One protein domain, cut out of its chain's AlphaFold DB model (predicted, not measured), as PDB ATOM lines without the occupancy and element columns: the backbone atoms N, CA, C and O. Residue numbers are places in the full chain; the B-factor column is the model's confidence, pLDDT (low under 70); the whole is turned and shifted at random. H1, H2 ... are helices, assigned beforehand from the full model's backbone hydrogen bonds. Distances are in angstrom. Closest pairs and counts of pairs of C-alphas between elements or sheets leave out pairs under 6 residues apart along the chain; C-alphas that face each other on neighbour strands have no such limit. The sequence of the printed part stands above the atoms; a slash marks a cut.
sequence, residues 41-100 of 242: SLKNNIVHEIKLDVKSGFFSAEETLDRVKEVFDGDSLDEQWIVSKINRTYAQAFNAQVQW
ATOM      1  N   SER A  41      20.135  58.961  -3.466       95.44
ATOM      2  CA  SER A  41      19.423  59.888  -2.575       95.44
ATOM      3  C   SER A  41      18.026  59.375  -2.219       95.44
ATOM      4  O   SER A  41      17.699  59.269  -1.039       95.44
ATOM      5  N   LEU A  42      17.244  58.967  -3.224       96.38
ATOM      6  CA  LEU A  42      15.911  58.396  -3.028       96.38
ATOM      7  C   LEU A  42      15.979  57.113  -2.189       96.38
ATOM      8  O   LEU A  42      15.251  56.967  -1.211       96.38
ATOM      9  N   LYS A  43      16.919  56.209  -2.494       97.12
ATOM     10  CA  LYS A  43      17.132  54.998  -1.684       97.12
ATOM     11  C   LYS A  43      17.461  55.317  -0.235       97.12
ATOM     12  O   LYS A  43      16.960  54.635   0.652       97.12
ATOM     13  N   ASN A  44      18.318  56.301   0.015       97.25
ATOM     14  CA  ASN A  44      18.696  56.679   1.372       97.25
ATOM     15  C   ASN A  44      17.497  57.226   2.152       97.25
ATOM     16  O   ASN A  44      17.315  56.825   3.301       97.25
ATOM     17  N   ASN A  45      16.654  58.042   1.514       96.75
ATOM     18  CA  ASN A  45      15.426  58.563   2.116       96.75
ATOM     19  C   ASN A  45      14.432  57.432   2.421       96.75
ATOM     20  O   ASN A  45      13.973  57.308   3.551       96.75
ATOM     21  N   ILE A  46      14.199  56.517   1.473       98.12
ATOM     22  CA  ILE A  46      13.344  55.341   1.700       98.12
ATOM     23  C   ILE A  46      13.886  54.476   2.849       98.12
ATOM     24  O   ILE A  46      13.137  53.997   3.696       98.12
ATOM     25  N   VAL A  47      15.206  54.263   2.918       97.94
ATOM     26  CA  VAL A  47      15.821  53.501   4.018       97.94
ATOM     27  C   VAL A  47      15.669  54.211   5.358       97.94
ATOM     28  O   VAL A  47      15.566  53.525   6.377       97.94
ATOM     29  N   HIS A  48      15.714  55.541   5.379       95.12
ATOM     30  CA  HIS A  48      15.455  56.320   6.581       95.12
ATOM     31  C   HIS A  48      14.016  56.099   7.054       95.12
ATOM     32  O   HIS A  48      13.847  55.657   8.190       95.12
ATOM     33  N   GLU A  49      13.026  56.221   6.167       95.38
ATOM     34  CA  GLU A  49      11.624  56.017   6.550       95.38
ATOM     35  C   GLU A  49      11.320  54.598   7.013       95.38
ATOM     36  O   GLU A  49      10.757  54.397   8.087       95.38
ATOM     37  N   ILE A  50      11.815  53.583   6.296       97.94
ATOM     38  CA  ILE A  50      11.681  52.188   6.739       97.94
ATOM     39  C   ILE A  50      12.263  52.011   8.149       97.94
ATOM     40  O   ILE A  50      11.719  51.272   8.968       97.94
ATOM     41  N   LYS A  51      13.396  52.654   8.458       96.44
ATOM     42  CA  LYS A  51      14.006  52.551   9.789       96.44
ATOM     43  C   LYS A  51      13.177  53.261  10.853       96.44
ATOM     44  O   LYS A  51      13.115  52.722  11.957       96.44
ATOM     45  N   LEU A  52      12.609  54.430  10.562       94.00
ATOM     46  CA  LEU A  52      11.738  55.144  11.493       94.00
ATOM     47  C   LEU A  52      10.491  54.312  11.791       94.00
ATOM     48  O   LEU A  52      10.278  53.956  12.952       94.00
ATOM     49  N   ASP A  53       9.775  53.859  10.763       95.38
ATOM     50  CA  ASP A  53       8.570  53.041  10.909       95.38
ATOM     51  C   ASP A  53       8.842  51.752  11.701       95.38
ATOM     52  O   ASP A  53       8.126  51.441  12.658       95.38
ATOM     53  N   VAL A  54       9.924  51.029  11.391       96.81
ATOM     54  CA  VAL A  54      10.295  49.802  12.116       96.81
ATOM     55  C   VAL A  54      10.680  50.098  13.568       96.81
ATOM     56  O   VAL A  54      10.277  49.368  14.476       96.81
ATOM     57  N   LYS A  55      11.468  51.153  13.828       96.06
ATOM     58  CA  LYS A  55      11.874  51.522  15.198       96.06
ATOM     59  C   LYS A  55      10.708  52.053  16.025       96.06
ATOM     60  O   LYS A  55      10.707  51.858  17.242       96.06
ATOM     61  N   SER A  56       9.727  52.687  15.383       95.19
ATOM     62  CA  SER A  56       8.499  53.169  16.013       95.19
ATOM     63  C   SER A  56       7.774  52.025  16.726       95.19
ATOM     64  O   SER A  56       7.299  52.188  17.851       95.19
ATOM     65  N   GLY A  57       7.767  50.842  16.099       95.62
ATOM     66  CA  GLY A  57       7.061  49.654  16.555       95.62
ATOM     67  C   GLY A  57       5.545  49.716  16.347       95.62
ATOM     68  O   GLY A  57       4.843  48.871  16.907       95.62
ATOM     69  N   PHE A  58       5.018  50.722  15.638       94.75
ATOM     70  CA  PHE A  58       3.577  50.908  15.417       94.75
ATOM     71  C   PHE A  58       3.045  50.202  14.180       94.75
ATOM     72  O   PHE A  58       1.928  49.702  14.233       94.75
ATOM     73  N   PHE A  59       3.844  50.141  13.124       94.19
ATOM     74  CA  PHE A  59       3.413  49.636  11.831       94.19
ATOM     75  C   PHE A  59       3.843  48.179  11.644       94.19
ATOM     76  O   PHE A  59       4.807  47.707  12.256       94.19
ATOM     77  N   SER A  60       3.085  47.452  10.836       95.06
ATOM     78  CA  SER A  60       3.439  46.158  10.260       95.06
ATOM     79  C   SER A  60       4.269  46.341   8.987       95.06
ATOM     80  O   SER A  60       4.405  47.444   8.466       95.06
ATOM     81  N   ALA A  61       4.833  45.253   8.458       96.56
ATOM     82  CA  ALA A  61       5.609  45.312   7.218       96.56
ATOM     83  C   ALA A  61       4.778  45.786   6.011       96.56
ATOM     84  O   ALA A  61       5.322  46.463   5.141       96.56
ATOM     85  N   GLU A  62       3.489  45.443   5.976       96.62
ATOM     86  CA  GLU A  62       2.542  45.887   4.948       96.62
ATOM     87  C   GLU A  62       2.238  47.381   5.097       96.62
ATOM     88  O   GLU A  62       2.475  48.141   4.166       96.62
ATOM     89  N   GLU A  63       1.876  47.831   6.303       96.31
ATOM     90  CA  GLU A  63       1.636  49.257   6.570       96.31
ATOM     91  C   GLU A  63       2.889  50.111   6.314       96.31
ATOM     92  O   GLU A  63       2.785  51.217   5.795       96.31
ATOM     93  N   THR A  64       4.091  49.608   6.626       97.69
ATOM     94  CA  THR A  64       5.350  50.291   6.278       97.69
ATOM     95  C   THR A  64       5.518  50.431   4.763       97.69
ATOM     96  O   THR A  64       6.024  51.449   4.298       97.69
ATOM     97  N   LEU A  65       5.124  49.430   3.970       98.06
ATOM     98  CA  LEU A  65       5.194  49.527   2.511       98.06
ATOM     99  C   LEU A  65       4.226  50.590   1.986       98.06
ATOM    100  O   LEU A  65       4.631  51.414   1.167       98.06
ATOM    101  N   ASP A  66       2.986  50.586   2.470       97.38
ATOM    102  CA  ASP A  66       1.968  51.558   2.066       97.38
ATOM    103  C   ASP A  66       2.399  52.985   2.410       97.38
ATOM    104  O   ASP A  66       2.344  53.870   1.558       97.38
ATOM    105  N   ARG A  67       2.950  53.190   3.611       95.25
ATOM    106  CA  ARG A  67       3.499  54.484   4.032       95.25
ATOM    107  C   ARG A  67       4.666  54.940   3.168       95.25
ATOM    108  O   ARG A  67       4.722  56.104   2.793       95.25
ATOM    109  N   VAL A  68       5.588  54.044   2.810       97.44
ATOM    110  CA  VAL A  68       6.674  54.387   1.876       97.44
ATOM    111  C   VAL A  68       6.102  54.812   0.522       97.44
ATOM    112  O   VAL A  68       6.574  55.789  -0.050       97.44
ATOM    113  N   LYS A  69       5.079  54.126   0.005       97.12
ATOM    114  CA  LYS A  69       4.442  54.517  -1.262       97.12
ATOM    115  C   LYS A  69       3.756  55.880  -1.170       97.12
ATOM    116  O   LYS A  69       3.825  56.637  -2.124       97.12
ATOM    117  N   GLU A  70       3.133  56.189  -0.036       95.38
ATOM    118  CA  GLU A  70       2.482  57.481   0.205       95.38
ATOM    119  C   GLU A  70       3.495  58.629   0.318       95.38
ATOM    120  O   GLU A  70       3.335  59.667  -0.316       95.38
ATOM    121  N   VAL A  71       4.567  58.441   1.095       94.31
ATOM    122  CA  VAL A  71       5.588  59.478   1.325       94.31
ATOM    123  C   VAL A  71       6.370  59.803   0.050       94.31
ATOM    124  O   VAL A  71       6.715  60.961  -0.176       94.31
ATOM    125  N   PHE A  72       6.651  58.795  -0.775       96.19
ATOM    126  CA  PHE A  72       7.388  58.933  -2.034       96.19
ATOM    127  C   PHE A  72       6.456  58.826  -3.248       96.19
ATOM    128  O   PHE A  72       6.845  58.308  -4.299       96.19
ATOM    129  N   ASP A  73       5.206  59.279  -3.104       93.00
ATOM    130  CA  ASP A  73       4.280  59.338  -4.229       93.00
ATOM    131  C   ASP A  73       4.837  60.255  -5.330       93.00
ATOM    132  O   ASP A  73       5.412  61.316  -5.074       93.00
ATOM    133  N   GLY A  74       4.702  59.817  -6.579       91.38
ATOM    134  CA  GLY A  74       5.294  60.481  -7.743       91.38
ATOM    135  C   GLY A  74       6.750  60.103  -8.056       91.38
ATOM    136  O   GLY A  74       7.215  60.422  -9.153       91.38
ATOM    137  N   ASP A  75       7.453  59.381  -7.178       94.56
ATOM    138  CA  ASP A  75       8.760  58.794  -7.494       94.56
ATOM    139  C   ASP A  75       8.628  57.441  -8.222       94.56
ATOM    140  O   ASP A  75       7.663  56.689  -8.073       94.56
ATOM    141  N   SER A  76       9.644  57.077  -9.011       93.25
ATOM    142  CA  SER A  76       9.727  55.740  -9.614       93.25
ATOM    143  C   SER A  76      10.288  54.742  -8.598       93.25
ATOM    144  O   SER A  76      11.493  54.720  -8.345       93.25
ATOM    145  N   LEU A  77       9.415  53.922  -8.005       94.75
ATOM    146  CA  LEU A  77       9.763  53.004  -6.918       94.75
ATOM    147  C   LEU A  77      10.029  51.569  -7.406       94.75
ATOM    148  O   LEU A  77       9.210  50.958  -8.088       94.75
ATOM    149  N   ASP A  78      11.155  50.986  -6.983       95.75
ATOM    150  CA  ASP A  78      11.409  49.540  -7.085       95.75
ATOM    151  C   ASP A  78      10.823  48.834  -5.855       95.75
ATOM    152  O   ASP A  78      11.485  48.650  -4.829       95.75
ATOM    153  N   GLU A  79       9.552  48.449  -5.952       95.25
ATOM    154  CA  GLU A  79       8.809  47.823  -4.855       95.25
ATOM    155  C   GLU A  79       9.453  46.519  -4.357       95.25
ATOM    156  O   GLU A  79       9.486  46.269  -3.152       95.25
ATOM    157  N   GLN A  80      10.035  45.708  -5.247       96.69
ATOM    158  CA  GLN A  80      10.695  44.459  -4.845       96.69
ATOM    159  C   GLN A  80      11.904  44.744  -3.949       96.69
ATOM    160  O   GLN A  80      12.116  44.074  -2.930       96.69
ATOM    161  N   TRP A  81      12.688  45.767  -4.297       97.38
ATOM    162  CA  TRP A  81      13.790  46.222  -3.462       97.38
ATOM    163  C   TRP A  81      13.303  46.774  -2.115       97.38
ATOM    164  O   TRP A  81      13.895  46.439  -1.082       97.38
ATOM    165  N   ILE A  82      12.219  47.561  -2.107       98.25
ATOM    166  CA  ILE A  82      11.619  48.137  -0.890       98.25
ATOM    167  C   ILE A  82      11.152  47.021   0.048       98.25
ATOM    168  O   ILE A  82      11.600  46.964   1.192       98.25
ATOM    169  N   VAL A  83      10.356  46.068  -0.442       98.38
ATOM    170  CA  VAL A  83       9.873  44.913   0.334       98.38
ATOM    171  C   VAL A  83      11.040  44.100   0.899       98.38
ATOM    172  O   VAL A  83      11.066  43.766   2.085       98.38
ATOM    173  N   SER A  84      12.073  43.835   0.092       98.31
ATOM    174  CA  SER A  84      13.292  43.165   0.567       98.31
ATOM    175  C   SER A  84      14.000  43.956   1.674       98.31
ATOM    176  O   SER A  84      14.579  43.379   2.605       98.31
ATOM    177  N   LYS A  85      14.000  45.290   1.595       98.56
ATOM    178  CA  LYS A  85      14.599  46.151   2.617       98.56
ATOM    179  C   LYS A  85      13.772  46.179   3.901       98.56
ATOM    180  O   LYS A  85      14.369  46.056   4.974       98.56
ATOM    181  N   ILE A  86      12.449  46.268   3.796       98.56
ATOM    182  CA  ILE A  86      11.504  46.181   4.915       98.56
ATOM    183  C   ILE A  86      11.713  44.859   5.656       98.56
ATOM    184  O   ILE A  86      12.090  44.872   6.827       98.56
ATOM    185  N   ASN A  87      11.616  43.726   4.957       98.38
ATOM    186  CA  ASN A  87      11.750  42.393   5.555       98.38
ATOM    187  C   ASN A  87      13.075  42.212   6.307       98.38
ATOM    188  O   ASN A  87      13.099  41.721   7.437       98.38
ATOM    189  N   ARG A  88      14.192  42.664   5.719       98.31
ATOM    190  CA  ARG A  88      15.503  42.623   6.388       98.31
ATOM    191  C   ARG A  88      15.546  43.494   7.642       98.31
ATOM    192  O   ARG A  88      16.133  43.084   8.639       98.31
ATOM    193  N   THR A  89      14.942  44.678   7.598       98.38
ATOM    194  CA  THR A  89      14.946  45.621   8.725       98.38
ATOM    195  C   THR A  89      14.069  45.104   9.871       98.38
ATOM    196  O   THR A  89      14.506  45.128  11.021       98.38
ATOM    197  N   TYR A  90      12.904  44.519   9.572       97.88
ATOM    198  CA  TYR A  90      12.075  43.828  10.566       97.88
ATOM    199  C   TYR A  90      12.794  42.629  11.187       97.88
ATOM    200  O   TYR A  90      12.809  42.505  12.409       97.88
ATOM    201  N   ALA A  91      13.450  41.777  10.391       97.38
ATOM    202  CA  ALA A  91      14.205  40.638  10.922       97.38
ATOM    203  C   ALA A  91      15.303  41.081  11.911       97.38
ATOM    204  O   ALA A  91      15.466  40.495  12.981       97.38
ATOM    205  N   GLN A  92      16.021  42.163  11.589       97.00
ATOM    206  CA  GLN A  92      17.002  42.769  12.494       97.00
ATOM    207  C   GLN A  92      16.348  43.305  13.776       97.00
ATOM    208  O   GLN A  92      16.868  43.077  14.869       97.00
ATOM    209  N   ALA A  93      15.205  43.982  13.657       96.44
ATOM    210  CA  ALA A  93      14.475  44.516  14.800       96.44
ATOM    211  C   ALA A  93      13.946  43.404  15.722       96.44
ATOM    212  O   ALA A  93      14.140  43.488  16.933       96.44
ATOM    213  N   PHE A  94      13.361  42.332  15.178       95.56
ATOM    214  CA  PHE A  94      12.919  41.171  15.959       95.56
ATOM    215  C   PHE A  94      14.077  40.521  16.724       95.56
ATOM    216  O   PHE A  94      13.951  40.269  17.922       95.56
ATOM    217  N   ASN A  95      15.232  40.334  16.081       95.44
ATOM    218  CA  ASN A  95      16.418  39.796  16.752       95.44
ATOM    219  C   ASN A  95      16.903  40.709  17.889       95.44
ATOM    220  O   ASN A  95      17.256  40.226  18.965       95.44
ATOM    221  N   ALA A  96      16.873  42.030  17.694       94.62
ATOM    222  CA  ALA A  96      17.225  42.983  18.743       94.62
ATOM    223  C   ALA A  96      16.249  42.930  19.934       94.62
ATOM    224  O   ALA A  96      16.680  43.059  21.082       94.62
ATOM    225  N   GLN A  97      14.952  42.697  19.685       95.06
ATOM    226  CA  GLN A  97      13.924  42.600  20.728       95.06
ATOM    227  C   GLN A  97      14.139  41.434  21.698       95.06
ATOM    228  O   GLN A  97      13.706  41.527  22.849       95.06
ATOM    229  N   VAL A  98      14.829  40.369  21.280       93.75
ATOM    230  CA  VAL A  98      15.171  39.226  22.149       93.75
ATOM    231  C   VAL A  98      16.050  39.660  23.324       93.75
ATOM    232  O   VAL A  98      15.904  39.147  24.427       93.75
ATOM    233  N   GLN A  99      16.926  40.642  23.108       95.31
ATOM    234  CA  GLN A  99      17.868  41.133  24.121       95.31
ATOM    235  C   GLN A  99      17.285  42.257  24.989       95.31
ATOM    236  O   GLN A  99      17.965  42.807  25.856       95.31
ATOM    237  N   TRP A 100      16.040  42.666  24.741       96.94
ATOM    238  CA  TRP A 100      15.407  43.716  25.530       96.94
ATOM    239  C   TRP A 100      14.950  43.182  26.887       96.94
ATOM    240  O   TRP A 100      14.494  42.040  26.968       96.94
TER     241      TRP A 100
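What this domain is: This is residues 41 to 100 of the 242 residues of the protein "5S rRNA maturation endonuclease (Ribonuclease M5)" of Mucilaginibacter gotjawali (UniProt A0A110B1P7). Three helices pack on one another at crossed angles, their centres making a triangle, and the longest of them, H3, runs on past the other two, where residues 95 to 100 stick out as a free end. H1 runs one way, H2 folds back across it, and H3 turns again to run the same way as H1. The printed part has 60 residues with three named helices, H1, H2 and H3 in that order along the chain, and no named strand; the class is all helix. It is compact, with a radius of gyration of the C-alphas of 11.4 A, and it spans 39 by 18 by 18 A, H3 with its free end making much of the length.

Where its parts are: H1 is residues 41 to 56 and begins with C-alpha 41 at (19.423, 59.888, -2.575); it is 22.6 A from first to last C-alpha. Residues 57 to 60 form a tight link to H2, residues 61 to 71, whose first and last C-alphas are 15.3 A apart. H2 begins with C-alpha 61 at (5.609, 45.312, 7.218). Residues 72 to 78 form a short link to H3, residues 79 to 98, which is 29.0 A long and ends with C-alpha 98 at (15.171, 39.226, 22.149). Gln 99 and Trp 100 follow H3.

How they stand to each other: H1 and H2 touch at a steep tilt of 46 degrees and run opposite ways; their closest C-alphas are those of Asp 53 and Thr 64, 6.3 A apart. H1 and H3 touch and run the same way, at a steep tilt of 36 degrees, only just past shallow. Their closest C-alphas are those of Ile 50 and Ile 86, 6.3 A apart. H2 and H3 touch at a steep tilt of 51 degrees and run opposite ways. The closest C-alphas of this pair are those of Ala 61 and Ile 86, 6.4 A apart, and H3 touches H2 with residues 82 to 90 alone. The helix packing is mostly crossed, with no pair at a shallow tilt. In H1, H2 and H3 every pair of O i and N i+4 is within hydrogen-bond range.

The domain as a whole: The two C-alphas farthest apart, those of Gly 74 in the link from H2 to H3 and Gln 99 after H3, are 39.3 A apart. The first and last printed C-alphas, those of Ser 41 and Trp 100, are 32.7 A apart. Residues 95 to 100, of which 95 to 98 belong to H3, stand free. The printed part has no cut, and neither of its two links is long. The mean pLDDT of the printed part is 96.2, and no printed residue of this model is under 70.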